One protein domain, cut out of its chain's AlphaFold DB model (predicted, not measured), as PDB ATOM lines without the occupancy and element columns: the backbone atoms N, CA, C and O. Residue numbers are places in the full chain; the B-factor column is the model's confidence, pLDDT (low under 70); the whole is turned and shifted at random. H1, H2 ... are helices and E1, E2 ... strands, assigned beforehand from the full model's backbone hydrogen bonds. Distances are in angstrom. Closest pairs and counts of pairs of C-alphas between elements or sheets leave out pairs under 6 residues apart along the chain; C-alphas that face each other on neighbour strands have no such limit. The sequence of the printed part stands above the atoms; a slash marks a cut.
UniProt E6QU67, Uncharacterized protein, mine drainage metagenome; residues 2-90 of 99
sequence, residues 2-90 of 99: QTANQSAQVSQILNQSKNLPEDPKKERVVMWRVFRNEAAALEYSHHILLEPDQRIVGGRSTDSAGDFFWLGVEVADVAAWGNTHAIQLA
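This is residues 2 to 90 of the 99 residues of an uncharacterized protein of mine drainage metagenome (UniProt E6QU67). Picture a twisted sheet of three strands with two helices, H1 and H2, side by side over one of its faces, while the long link between H1 and E1 passes on the side of the sheet away from the helices. The E2 and E3 hairpin makes the long part of the sheet, and after E3 a tail, residues 76 to 90, folds back until its residues 88 to 89 come beside E1. The printed part has 89 residues with two named helices and three named strands, in the order H1, E1, H2, E2, E3; the sheet runs E1, E3, E2, antiparallel throughout, and the class is mixed, helices and strands. The whole is compact, with a radius of gyration of the C-alphas of 12.6 A, and flat in outline, spanning 36 by 31 by 17 A.

Start at C-alpha 2, at (-26.988, -7.924, 27.324); from there H1 runs over residues 2 to 15, 20.7 A from first to last C-alpha, and ends at C-alpha 15, at (-20.895, -26.118, 19.469). Pass along residues 16 to 28, which hold no named element, to E1, residues 29 to 35, 16.7 A long. H2 follows at residues 38 to 47 and is 14.8 A long. Next look for E2, residues 54 to 63, which measures 27.7 A. E3 covers residues 66 to 75 and measures 29.1 A; find its last C-alpha at (-10.814, -7.334, 18.687).

Begin with the sheet, where E1 and E2 are the edge strands and E3 is the inner one. E2 and E3 form a hairpin, antiparallel with 161 degrees between their directions; look for N 57 and O 72, 2.8 A apart, and N 70 and O 59, also 2.8 A, both within hydrogen-bond range. E1 and E3 are antiparallel at 157 degrees, with N 33 and O 71 at 2.8 A and N 69 and O 35 at 2.8 A, within hydrogen-bond range. On E1, residues 31 to 32 also pair with residues 88 to 89, parallel. E1, H2 and E2 make a split strand-helix-strand unit, two strands running the same way with a helix between them in the chain and E3 between them in the sheet; its crossover is right-handed. H1 and H2 are on the same face of the sheet, which gives two layers, helices on one face of a sheet. H1 is over E2 at a height over the sheet of 9.3 A and runs along the strands, at 25 degrees to E2 on the local plane; their closest C-alphas are those of Leu 14 and Gly 59, 4.3 A apart. H2 has a height over the sheet of 9.0 A, is over E3 and only just over E1, where 3 of its 10 C-alphas fall, and runs along the strands, at 19 degrees to E3 on the local plane. The closest C-alphas of H2 and E3 are those of Glu 38 and Phe 69, 6.1 A apart. H1 and H2 touch, with the C-alphas of Val 10 and Leu 42 closest at 6.5 A; they run opposite ways at a shallow tilt of 32 degrees, only just short of steep. In H1 every O i to N i+4 pair is within hydrogen-bond range; in H2, 5 of 6 are.

The two C-alphas farthest apart are those of Ala 65 and Ala 80, at 37.3 A. The printed part has no cut. The link from H1 to E1 is long, at 13 residues; E1 to H2 and E2 to E3 are tight links, and H2 to E2 is short. The mean pLDDT of the printed part is 79.8, and it is under 70 at residues 2 to 4, residue 80 and residues 82 to 90.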
ATOM      1  N   GLN A   2     -28.174  -7.630  28.150       53.19
ATOM      2  CA  GLN A   2     -26.988  -7.924  27.324       53.19
ATOM      3  C   GLN A   2     -26.408  -9.342  27.543       53.19
ATOM      4  O   GLN A   2     -26.037 -10.013  26.587       53.19
ATOM      5  N   THR A   3     -26.440  -9.857  28.777       59.81
ATOM      6  CA  THR A   3     -25.885 -11.172  29.164       59.81
ATOM      7  C   THR A   3     -26.611 -12.380  28.563       59.81
ATOM      8  O   THR A   3     -25.973 -13.391  28.287       59.81
ATOM      9  N   ALA A   4     -27.924 -12.286  28.321       64.94
ATOM     10  CA  ALA A   4     -28.712 -13.388  27.754       64.94
ATOM     11  C   ALA A   4     -28.407 -13.638  26.264       64.94
ATOM     12  O   ALA A   4     -28.412 -14.776  25.806       64.94
ATOM     13  N   ASN A   5     -28.100 -12.580  25.507       75.88
ATOM     14  CA  ASN A   5     -27.714 -12.709  24.098       75.88
ATOM     15  C   ASN A   5     -26.283 -13.252  23.964       75.88
ATOM     16  O   ASN A   5     -26.004 -14.065  23.086       75.88
ATOM     17  N   GLN A   6     -25.396 -12.858  24.880       76.44
ATOM     18  CA  GLN A   6     -24.019 -13.346  24.927       76.44
ATOM     19  C   GLN A   6     -23.943 -14.846  25.220       76.44
ATOM     20  O   GLN A   6     -23.207 -15.553  24.544       76.44
ATOM     21  N   SER A   7     -24.732 -15.352  26.168       81.75
ATOM     22  CA  SER A   7     -24.752 -16.784  26.507       81.75
ATOM     23  C   SER A   7     -25.256 -17.654  25.354       81.75
ATOM     24  O   SER A   7     -24.658 -18.688  25.065       81.75
ATOM     25  N   ALA A   8     -26.301 -17.219  24.645       84.88
ATOM     26  CA  ALA A   8     -26.779 -17.913  23.450       84.88
ATOM     27  C   ALA A   8     -25.711 -17.946  22.341       84.88
ATOM     28  O   ALA A   8     -25.474 -18.994  21.739       84.88
ATOM     29  N   GLN A   9     -25.018 -16.825  22.114       85.81
ATOM     30  CA  GLN A   9     -23.920 -16.750  21.151       85.81
ATOM     31  C   GLN A   9     -22.750 -17.657  21.553       85.81
ATOM     32  O   GLN A   9     -22.232 -18.394  20.721       85.81
ATOM     33  N   VAL A  10     -22.355 -17.642  22.827       87.44
ATOM     34  CA  VAL A  10     -21.281 -18.492  23.362       87.44
ATOM     35  C   VAL A  10     -21.640 -19.966  23.209       87.44
ATOM     36  O   VAL A  10     -20.820 -20.734  22.725       87.44
ATOM     37  N   SER A  11     -22.867 -20.364  23.542       88.56
ATOM     38  CA  SER A  11     -23.323 -21.746  23.358       88.56
ATOM     39  C   SER A  11     -23.247 -22.182  21.890       88.56
ATOM     40  O   SER A  11     -22.779 -23.283  21.600       88.56
ATOM     41  N   GLN A  12     -23.611 -21.303  20.946       89.31
ATOM     42  CA  GLN A  12     -23.423 -21.582  19.519       89.31
ATOM     43  C   GLN A  12     -21.945 -21.744  19.159       89.31
ATOM     44  O   GLN A  12     -21.600 -22.720  18.501       89.31
ATOM     45  N   ILE A  13     -21.084 -20.830  19.619       89.94
ATOM     46  CA  ILE A  13     -19.634 -20.859  19.389       89.94
ATOM     47  C   ILE A  13     -19.035 -22.170  19.905       89.94
ATOM     48  O   ILE A  13     -18.335 -22.847  19.162       89.94
ATOM     49  N   LEU A  14     -19.351 -22.573  21.138       87.81
ATOM     50  CA  LEU A  14     -18.857 -23.807  21.760       87.81
ATOM     51  C   LEU A  14     -19.315 -25.076  21.028       87.81
ATOM     52  O   LEU A  14     -18.626 -26.094  21.072       87.81
ATOM     53  N   ASN A  15     -20.440 -25.018  20.315       88.12
ATOM     54  CA  ASN A  15     -20.895 -26.118  19.469       88.12
ATOM     55  C   ASN A  15     -20.108 -26.215  18.147       88.12
ATOM     56  O   ASN A  15     -20.073 -27.275  17.518       88.12
ATOM     57  N   GLN A  16     -19.447 -25.135  17.717       88.50
ATOM     58  CA  GLN A  16     -18.650 -25.134  16.495       88.50
ATOM     59  C   GLN A  16     -17.313 -25.838  16.717       88.50
ATOM     60  O   GLN A  16     -16.549 -25.499  17.621       88.50
ATOM     61  N   SER A  17     -16.998 -26.792  15.842       86.06
ATOM     62  CA  SER A  17     -15.669 -27.394  15.787       86.06
ATOM     63  C   SER A  17     -14.668 -26.364  15.258       86.06
ATOM     64  O   SER A  17     -14.624 -26.108  14.055       86.06
ATOM     65  N   LYS A  18     -13.890 -25.752  16.155       84.62
ATOM     66  CA  LYS A  18     -12.871 -24.753  15.816       84.62
ATOM     67  C   LYS A  18     -11.595 -25.067  16.579       84.62
ATOM     68  O   LYS A  18     -11.624 -25.208  17.801       84.62
ATOM     69  N   ASN A  19     -10.482 -25.162  15.861       79.94
ATOM     70  CA  ASN A  19      -9.172 -25.360  16.472       79.94
ATOM     71  C   ASN A  19      -8.694 -24.076  17.155       79.94
ATOM     72  O   ASN A  19      -9.222 -22.994  16.893       79.94
ATOM     73  N   LEU A  20      -7.718 -24.221  18.052       79.31
ATOM     74  CA  LEU A  20      -7.068 -23.085  18.698       79.31
ATOM     75  C   LEU A  20      -6.448 -22.161  17.641       79.31
ATOM     76  O   LEU A  20      -5.983 -22.664  16.614       79.31
ATOM     77  N   PRO A  21      -6.430 -20.842  17.891       72.94
ATOM     78  CA  PRO A  21      -5.803 -19.908  16.977       72.94
ATOM     79  C   PRO A  21      -4.305 -20.218  16.878       72.94
ATOM     80  O   PRO A  21      -3.604 -20.237  17.891       72.94
ATOM     81  N   GLU A  22      -3.820 -20.482  15.666       73.50
ATOM     82  CA  GLU A  22      -2.395 -20.726  15.404       73.50
ATOM     83  C   GLU A  22      -1.604 -19.414  15.473       73.50
ATOM     84  O   GLU A  22      -0.436 -19.397  15.860       73.50
ATOM     85  N   ASP A  23      -2.246 -18.301  15.105       74.75
ATOM     86  CA  ASP A  23      -1.594 -17.008  14.932       74.75
ATOM     87  C   ASP A  23      -2.498 -15.900  15.512       74.75
ATOM     88  O   ASP A  23      -3.207 -15.194  14.784       74.75
ATOM     89  N   PRO A  24      -2.495 -15.700  16.842       70.44
ATOM     90  CA  PRO A  24      -3.472 -14.854  17.532       70.44
ATOM     91  C   PRO A  24      -3.461 -13.398  17.062       70.44
ATOM     92  O   PRO A  24      -4.492 -12.735  17.055       70.44
ATOM     93  N   LYS A  25      -2.314 -12.897  16.587       70.69
ATOM     94  CA  LYS A  25      -2.218 -11.555  15.995       70.69
ATOM     95  C   LYS A  25      -2.904 -11.463  14.633       70.69
ATOM     96  O   LYS A  25      -3.513 -10.435  14.345       70.69
ATOM     97  N   LYS A  26      -2.818 -12.505  13.797       75.25
ATOM     98  CA  LYS A  26      -3.515 -12.539  12.497       75.25
ATOM     99  C   LYS A  26      -5.009 -12.760  12.686       75.25
ATOM    100  O   LYS A  26      -5.808 -12.142  11.991       75.25
ATOM    101  N   GLU A  27      -5.362 -13.600  13.651       75.56
ATOM    102  CA  GLU A  27      -6.744 -13.918  14.014       75.56
ATOM    103  C   GLU A  27      -7.369 -12.873  14.948       75.56
ATOM    104  O   GLU A  27      -8.537 -12.982  15.292       75.56
ATOM    105  N   ARG A  28      -6.604 -11.841  15.335       83.69
ATOM    106  CA  ARG A  28      -7.015 -10.723  16.204       83.69
ATOM    107  C   ARG A  28      -7.555 -11.157  17.565       83.69
ATOM    108  O   ARG A  28      -8.272 -10.406  18.222       83.69
ATOM    109  N   VAL A  29      -7.172 -12.350  18.002       84.06
ATOM    110  CA  VAL A  29      -7.522 -12.901  19.303       84.06
ATOM    111  C   VAL A  29      -6.504 -12.396  20.312       84.06
ATOM    112  O   VAL A  29      -5.343 -12.800  20.310       84.06
ATOM    113  N   VAL A  30      -6.935 -11.481  21.173       78.50
ATOM    114  CA  VAL A  30      -6.061 -10.867  22.185       78.50
ATOM    115  C   VAL A  30      -6.024 -11.669  23.480       78.50
ATOM    116  O   VAL A  30      -5.116 -11.507  24.289       78.50
ATOM    117  N   MET A  31      -7.008 -12.542  23.683       80.19
ATOM    118  CA  MET A  31      -7.105 -13.391  24.860       80.19
ATOM    119  C   MET A  31      -7.878 -14.650  24.511       80.19
ATOM    120  O   MET A  31      -8.886 -14.567  23.819       80.19
ATOM    121  N   TRP A  32      -7.456 -15.804  25.004       85.25
ATOM    122  CA  TRP A  32      -8.281 -17.009  24.992       85.25
ATOM    123  C   TRP A  32      -7.959 -17.884  26.185       85.25
ATOM    124  O   TRP A  32      -6.925 -17.716  26.817       85.25
ATOM    125  N   ARG A  33      -8.858 -18.810  26.504       84.88
ATOM    126  CA  ARG A  33      -8.707 -19.793  27.569       84.88
ATOM    127  C   ARG A  33      -9.388 -21.096  27.169       84.88
ATOM    128  O   ARG A  33     -10.423 -21.089  26.501       84.88
ATOM    129  N   VAL A  34      -8.799 -22.206  27.600       87.38
ATOM    130  CA  VAL A  34      -9.290 -23.563  27.349       87.38
ATOM    131  C   VAL A  34      -9.961 -24.130  28.599       87.38
ATOM    132  O   VAL A  34      -9.529 -23.895  29.725       87.38
ATOM    133  N   PHE A  35     -11.023 -24.895  28.390       87.88
ATOM    134  CA  PHE A  35     -11.887 -25.491  29.392       87.88
ATOM    135  C   PHE A  35     -12.186 -26.939  29.015       87.88
ATOM    136  O   PHE A  35     -12.405 -27.273  27.854       87.88
ATOM    137  N   ARG A  36     -12.259 -27.817  30.014       86.56
ATOM    138  CA  ARG A  36     -12.718 -29.204  29.821       86.56
ATOM    139  C   ARG A  36     -14.237 -29.352  29.896       86.56
ATOM    140  O   ARG A  36     -14.759 -30.419  29.609       86.56
ATOM    141  N   ASN A  37     -14.939 -28.294  30.295       86.00
ATOM    142  CA  ASN A  37     -16.379 -28.299  30.497       86.00
ATOM    143  C   ASN A  37     -17.009 -27.093  29.791       86.00
ATOM    144  O   ASN A  37     -16.579 -25.959  30.008       86.00
ATOM    145  N   GLU A  38     -18.031 -27.349  28.974       88.25
ATOM    146  CA  GLU A  38     -18.811 -26.323  28.277       88.25
ATOM    147  C   GLU A  38     -19.432 -25.319  29.259       88.25
ATOM    148  O   GLU A  38     -19.351 -24.114  29.037       88.25
ATOM    149  N   ALA A  39     -19.978 -25.794  30.384       87.12
ATOM    150  CA  ALA A  39     -20.591 -24.933  31.391       87.12
ATOM    151  C   ALA A  39     -19.570 -23.968  32.010       87.12
ATOM    152  O   ALA A  39     -19.867 -22.792  32.177       87.12
ATOM    153  N   ALA A  40     -18.341 -24.431  32.265       87.62
ATOM    154  CA  ALA A  40     -17.273 -23.575  32.784       87.62
ATOM    155  C   ALA A  40     -16.854 -22.499  31.768       87.62
ATOM    156  O   ALA A  40     -16.583 -21.360  32.145       87.62
ATOM    157  N   ALA A  41     -16.826 -22.846  30.477       87.50
ATOM    158  CA  ALA A  41     -16.584 -21.885  29.409       87.50
ATOM    159  C   ALA A  41     -17.725 -20.852  29.331       87.50
ATOM    160  O   ALA A  41     -17.477 -19.645  29.286       87.50
ATOM    161  N   LEU A  42     -18.980 -21.307  29.393       87.94
ATOM    162  CA  LEU A  42     -20.150 -20.434  29.409       87.94
ATOM    163  C   LEU A  42     -20.116 -19.474  30.603       87.94
ATOM    164  O   LEU A  42     -20.227 -18.268  30.406       87.94
ATOM    165  N   GLU A  43     -19.887 -19.972  31.818       87.00
ATOM    166  CA  GLU A  43     -19.764 -19.133  33.013       87.00
ATOM    167  C   GLU A  43     -18.627 -18.124  32.879       87.00
ATOM    168  O   GLU A  43     -18.832 -16.938  33.125       87.00
ATOM    169  N   TYR A  44     -17.452 -18.546  32.404       84.94
ATOM    170  CA  TYR A  44     -16.340 -17.629  32.163       84.94
ATOM    171  C   TYR A  44     -16.741 -16.494  31.223       84.94
ATOM    172  O   TYR A  44     -16.450 -15.335  31.513       84.94
ATOM    173  N   SER A  45     -17.486 -16.796  30.154       85.00
ATOM    174  CA  SER A  45     -17.973 -15.767  29.238       85.00
ATOM    175  C   SER A  45     -18.837 -14.716  29.933       85.00
ATOM    176  O   SER A  45     -18.762 -13.556  29.555       85.00
ATOM    177  N   HIS A  46     -19.594 -15.057  30.981       84.62
ATOM    178  CA  HIS A  46     -20.412 -14.088  31.722       84.62
ATOM    179  C   HIS A  46     -19.563 -13.078  32.507       84.62
ATOM    180  O   HIS A  46     -20.034 -11.981  32.802       84.62
ATOM    181  N   HIS A  47     -18.324 -13.443  32.838       82.06
ATOM    182  CA  HIS A  47     -17.361 -12.574  33.510       82.06
ATOM    183  C   HIS A  47     -16.514 -11.749  32.531       82.06
ATOM    184  O   HIS A  47     -15.815 -10.832  32.964       82.06
ATOM    185  N   ILE A  48     -16.577 -12.042  31.228       78.06
ATOM    186  CA  ILE A  48     -15.897 -11.250  30.203       78.06
ATOM    187  C   ILE A  48     -16.744 -10.011  29.907       78.06
ATOM    188  O   ILE A  48     -17.833 -10.097  29.333       78.06
ATOM    189  N   LEU A  49     -16.214  -8.847  30.277       77.75
ATOM    190  CA  LEU A  49     -16.727  -7.562  29.819       77.75
ATOM    191  C   LEU A  49     -16.175  -7.276  28.425       77.75
ATOM    192  O   LEU A  49     -15.002  -6.953  28.274       77.75
ATOM    193  N   LEU A  50     -17.041  -7.404  27.425       77.38
ATOM    194  CA  LEU A  50     -16.731  -7.030  26.052       77.38
ATOM    195  C   LEU A  50     -16.927  -5.529  25.867       77.38
ATOM    196  O   LEU A  50     -17.990  -4.983  26.180       77.38
ATOM    197  N   GLU A  51     -15.921  -4.879  25.302       79.44
ATOM    198  CA  GLU A  51     -16.069  -3.538  24.737       79.44
ATOM    199  C   GLU A  51     -16.769  -3.600  23.361       79.44
ATOM    200  O   GLU A  51     -16.816  -4.666  22.747       79.44
ATOM    201  N   PRO A  52     -17.345  -2.495  22.850       75.94
ATOM    202  CA  PRO A  52     -18.075  -2.482  21.573       75.94
ATOM    203  C   PRO A  52     -17.273  -2.993  20.364       75.94
ATOM    204  O   PRO A  52     -17.857  -3.559  19.439       75.94
ATOM    205  N   ASP A  53     -15.950  -2.841  20.387       81.44
ATOM    206  CA  ASP A  53     -15.032  -3.320  19.347       81.44
ATOM    207  C   ASP A  53     -14.479  -4.731  19.622       81.44
ATOM    208  O   ASP A  53     -13.590  -5.203  18.911       81.44
ATOM    209  N   GLN A  54     -14.997  -5.414  20.645       84.25
ATOM    210  CA  GLN A  54     -14.593  -6.758  21.049       84.25
ATOM    211  C   GLN A  54     -15.710  -7.774  20.800       84.25
ATOM    212  O   GLN A  54     -16.904  -7.487  20.911       84.25
ATOM    213  N   ARG A  55     -15.322  -9.007  20.480       86.06
ATOM    214  CA  ARG A  55     -16.234 -10.121  20.218       86.06
ATOM    215  C   ARG A  55     -15.735 -11.388  20.882       86.06
ATOM    216  O   ARG A  55     -14.547 -11.682  20.867       86.06
ATOM    217  N   ILE A  56     -16.662 -12.175  21.418       87.50
ATOM    218  CA  ILE A  56     -16.344 -13.532  21.863       87.50
ATOM    219  C   ILE A  56     -16.157 -14.402  20.625       87.50
ATOM    220  O   ILE A  56     -17.024 -14.437  19.749       87.50
ATOM    221  N   VAL A  57     -15.062 -15.145  20.603       88.81
ATOM    222  CA  VAL A  57     -14.769 -16.202  19.638       88.81
ATOM    223  C   VAL A  57     -14.421 -17.478  20.386       88.81
ATOM    224  O   VAL A  57     -14.138 -17.452  21.577       88.81
ATOM    225  N   GLY A  58     -14.446 -18.616  19.712       89.88
ATOM    226  CA  GLY A  58     -14.101 -19.876  20.349       89.88
ATOM    227  C   GLY A  58     -14.557 -21.070  19.545       89.88
ATOM    228  O   GLY A  58     -14.935 -20.947  18.376       89.88
ATOM    229  N   GLY A  59     -14.536 -22.214  20.204       90.88
ATOM    230  CA  GLY A  59     -15.064 -23.450  19.669       90.88
ATOM    231  C   GLY A  59     -14.749 -24.629  20.556       90.88
ATOM    232  O   GLY A  59     -14.177 -24.498  21.639       90.88
ATOM    233  N   ARG A  60     -15.112 -25.804  20.069       91.38
ATOM    234  CA  ARG A  60     -14.648 -27.069  20.616       91.38
ATOM    235  C   ARG A  60     -13.635 -27.704  19.685       91.38
ATOM    236  O   ARG A  60     -13.744 -27.602  18.464       91.38
ATOM    237  N   SER A  61     -12.671 -28.388  20.266       89.06
ATOM    238  CA  SER A  61     -11.756 -29.251  19.538       89.06
ATOM    239  C   SER A  61     -11.406 -30.437  20.428       89.06
ATOM    240  O   SER A  61     -11.784 -30.487  21.598       89.06
ATOM    241  N   THR A  62     -10.738 -31.427  19.866       87.19
ATOM    242  CA  THR A  62     -10.427 -32.670  20.566       87.19
ATOM    243  C   THR A  62      -8.919 -32.830  20.556       87.19
ATOM    244  O   THR A  62      -8.293 -32.748  19.503       87.19
ATOM    245  N   ASP A  63      -8.335 -33.021  21.733       82.94
ATOM    246  CA  ASP A  63      -6.911 -33.316  21.884       82.94
ATOM    247  C   ASP A  63      -6.721 -34.782  22.314       82.94
ATOM    248  O   ASP A  63      -7.688 -35.492  22.595       82.94
ATOM    249  N   SER A  64      -5.475 -35.242  22.416       80.69
ATOM    250  CA  SER A  64      -5.102 -36.563  22.939       80.69
ATOM    251  C   SER A  64      -5.730 -36.899  24.303       80.69
ATOM    252  O   SER A  64      -5.947 -38.069  24.608       80.69
ATOM    253  N   ALA A  65      -6.049 -35.892  25.124       79.19
ATOM    254  CA  ALA A  65      -6.734 -36.058  26.411       79.19
ATOM    255  C   ALA A  65      -8.282 -36.006  26.338       79.19
ATOM    256  O   ALA A  65      -8.942 -36.073  27.375       79.19
ATOM    257  N   GLY A  66      -8.864 -35.876  25.144       84.44
ATOM    258  CA  GLY A  66     -10.307 -35.798  24.901       84.44
ATOM    259  C   GLY A  66     -10.780 -34.409  24.470       84.44
ATOM    260  O   GLY A  66      -9.976 -33.507  24.213       84.44
ATOM    261  N   ASP A  67     -12.101 -34.245  24.393       88.12
ATOM    262  CA  ASP A  67     -12.732 -32.998  23.968       88.12
ATOM    263  C   ASP A  67     -12.417 -31.845  24.926       88.12
ATOM    264  O   ASP A  67     -12.315 -31.997  26.151       88.12
ATOM    265  N   PHE A  68     -12.235 -30.669  24.347       88.94
ATOM    266  CA  PHE A  68     -12.049 -29.427  25.064       88.94
ATOM    267  C   PHE A  68     -12.777 -28.294  24.353       88.94
ATOM    268  O   PHE A  68     -13.002 -28.292  23.144       88.94
ATOM    269  N   PHE A  69     -13.128 -27.301  25.144       90.19
ATOM    270  CA  PHE A  69     -13.816 -26.096  24.733       90.19
ATOM    271  C   PHE A  69     -12.866 -24.938  24.949       90.19
ATOM    272  O   PHE A  69     -12.144 -24.906  25.939       90.19
ATOM    273  N   TRP A  70     -12.847 -23.968  24.060       89.19
ATOM    274  CA  TRP A  70     -12.050 -22.773  24.254       89.19
ATOM    275  C   TRP A  70     -12.866 -21.550  23.888       89.19
ATOM    276  O   TRP A  70     -13.703 -21.575  22.983       89.19
ATOM    277  N   LEU A  71     -12.624 -20.480  24.629       88.88
ATOM    278  CA  LEU A  71     -13.218 -19.180  24.384       88.88
ATOM    279  C   LEU A  71     -12.132 -18.133  24.416       88.88
ATOM    280  O   LEU A  71     -11.244 -18.173  25.262       88.88
ATOM    281  N   GLY A  72     -12.241 -17.178  23.516       87.62
ATOM    282  CA  GLY A  72     -11.383 -16.026  23.437       87.62
ATOM    283  C   GLY A  72     -12.132 -14.764  23.078       87.62
ATOM    284  O   GLY A  72     -13.334 -14.764  22.813       87.62
ATOM    285  N   VAL A  73     -11.385 -13.674  23.112       86.25
ATOM    286  CA  VAL A  73     -11.828 -12.336  22.769       86.25
ATOM    287  C   VAL A  73     -11.051 -11.910  21.537       86.25
ATOM    288  O   VAL A  73      -9.824 -11.803  21.556       86.25
ATOM    289  N   GLU A  74     -11.790 -11.705  20.459       86.81
ATOM    290  CA  GLU A  74     -11.325 -11.091  19.228       86.81
ATOM    291  C   GLU A  74     -11.590  -9.588  19.294       86.81
ATOM    292  O   GLU A  74     -12.650  -9.160  19.751       86.81
ATOM    293  N   VAL A  75     -10.640  -8.783  18.830       85.44
ATOM    294  CA  VAL A  75     -10.814  -7.334  18.687       85.44
ATOM    295  C   VAL A  75     -10.911  -6.959  17.214       85.44
ATOM    296  O   VAL A  75     -10.257  -7.563  16.363       85.44
ATOM    297  N   ALA A  76     -11.699  -5.932  16.901       82.44
ATOM    298  CA  ALA A  76     -11.823  -5.433  15.535       82.44
ATOM    299  C   ALA A  76     -10.456  -5.022  14.963       82.44
ATOM    300  O   ALA A  76     -10.135  -5.371  13.821       82.44
ATOM    301  N   ASP A  77      -9.642  -4.348  15.782       78.69
ATOM    302  CA  ASP A  77      -8.306  -3.898  15.421       78.69
ATOM    303  C   ASP A  77      -7.323  -4.009  16.602       78.69
ATOM    304  O   ASP A  77      -7.468  -3.371  17.646       78.69
ATOM    305  N   VAL A  78      -6.304  -4.853  16.425       72.88
ATOM    306  CA  VAL A  78      -5.273  -5.125  17.439       72.88
ATOM    307  C   VAL A  78      -4.389  -3.897  17.685       72.88
ATOM    308  O   VAL A  78      -3.890  -3.719  18.796       72.88
ATOM    309  N   ALA A  79      -4.193  -3.038  16.677       70.62
ATOM    310  CA  ALA A  79      -3.416  -1.812  16.822       70.62
ATOM    311  C   ALA A  79      -4.213  -0.729  17.572       70.62
ATOM    312  O   ALA A  79      -3.647  -0.049  18.427       70.62
ATOM    313  N   ALA A  80      -5.521  -0.618  17.323       68.75
ATOM    314  CA  ALA A  80      -6.427   0.302  18.011       68.75
ATOM    315  C   ALA A  80      -6.707  -0.112  19.462       68.75
ATOM    316  O   ALA A  80      -6.867   0.753  20.318       68.75
ATOM    317  N   TRP A  81      -6.696  -1.417  19.763       71.50
ATOM    318  CA  TRP A  81      -6.787  -1.918  21.138       71.50
ATOM    319  C   TRP A  81      -5.647  -1.398  22.035       71.50
ATOM    320  O   TRP A  81      -5.776  -1.358  23.260       71.50
ATOM    321  N   GLY A  82      -4.523  -0.973  21.439       56.00
ATOM    322  CA  GLY A  82      -3.473  -0.195  22.110       56.00
ATOM    323  C   GLY A  82      -2.669  -0.953  23.171       56.00
ATOM    324  O   GLY A  82      -1.700  -0.419  23.700       56.00
ATOM    325  N   ASN A  83      -3.031  -2.207  23.456       61.91
ATOM    326  CA  ASN A  83      -2.440  -3.048  24.492       61.91
ATOM    327  C   ASN A  83      -1.886  -4.353  23.913       61.91
ATOM    328  O   ASN A  83      -1.971  -5.403  24.536       61.91
ATOM    329  N   THR A  84      -1.251  -4.306  22.740       57.34
ATOM    330  CA  THR A  84      -0.602  -5.463  22.084       57.34
ATOM    331  C   THR A  84       0.377  -6.245  22.964       57.34
ATOM    332  O   THR A  84       0.700  -7.388  22.647       57.34
ATOM    333  N   HIS A  85       0.857  -5.652  24.058       54.41
ATOM    334  CA  HIS A  85       1.720  -6.293  25.054       54.41
ATOM    335  C   HIS A  85       0.937  -7.098  26.106       54.41
ATOM    336  O   HIS A  85       1.509  -7.961  26.759       54.41
ATOM    337  N   ALA A  86      -0.360  -6.830  26.266       57.34
ATOM    338  CA  ALA A  86      -1.273  -7.535  27.159       57.34
ATOM    339  C   ALA A  86      -2.044  -8.653  26.443       57.34
ATOM    340  O   ALA A  86      -3.048  -9.121  26.978       57.34
ATOM    341  N   ILE A  87      -1.605  -9.070  25.242       62.41
ATOM    342  CA  ILE A  87      -2.131 -10.279  24.602       62.41
ATOM    343  C   ILE A  87      -1.838 -11.433  25.558       62.41
ATOM    344  O   ILE A  87      -0.706 -11.912  25.637       62.41
ATOM    345  N   GLN A  88      -2.845 -11.835  26.329       59.97
ATOM    346  CA  GLN A  88      -2.717 -12.972  27.217       59.97
ATOM    347  C   GLN A  88      -2.945 -14.212  26.374       59.97
ATOM    348  O   GLN A  88      -4.073 -14.653  26.149       59.97
ATOM    349  N   LEU A  89      -1.828 -14.768  25.924       59.09
ATOM    350  CA  LEU A  89      -1.734 -16.174  25.597       59.09
ATOM    351  C   LEU A  89      -2.018 -16.894  26.924       59.09
ATOM    352  O   LEU A  89      -1.131 -17.005  27.765       59.09
ATOM    353  N   ALA A  90      -3.265 -17.290  27.202       54.06
ATOM    354  CA  ALA A  90      -3.446 -18.309  28.225       54.06
ATOM    355  C   ALA A  90      -3.014 -19.603  27.550       54.06
ATOM    356  O   ALA A  90      -3.822 -20.323  26.959       54.06
TER     357      ALA A  90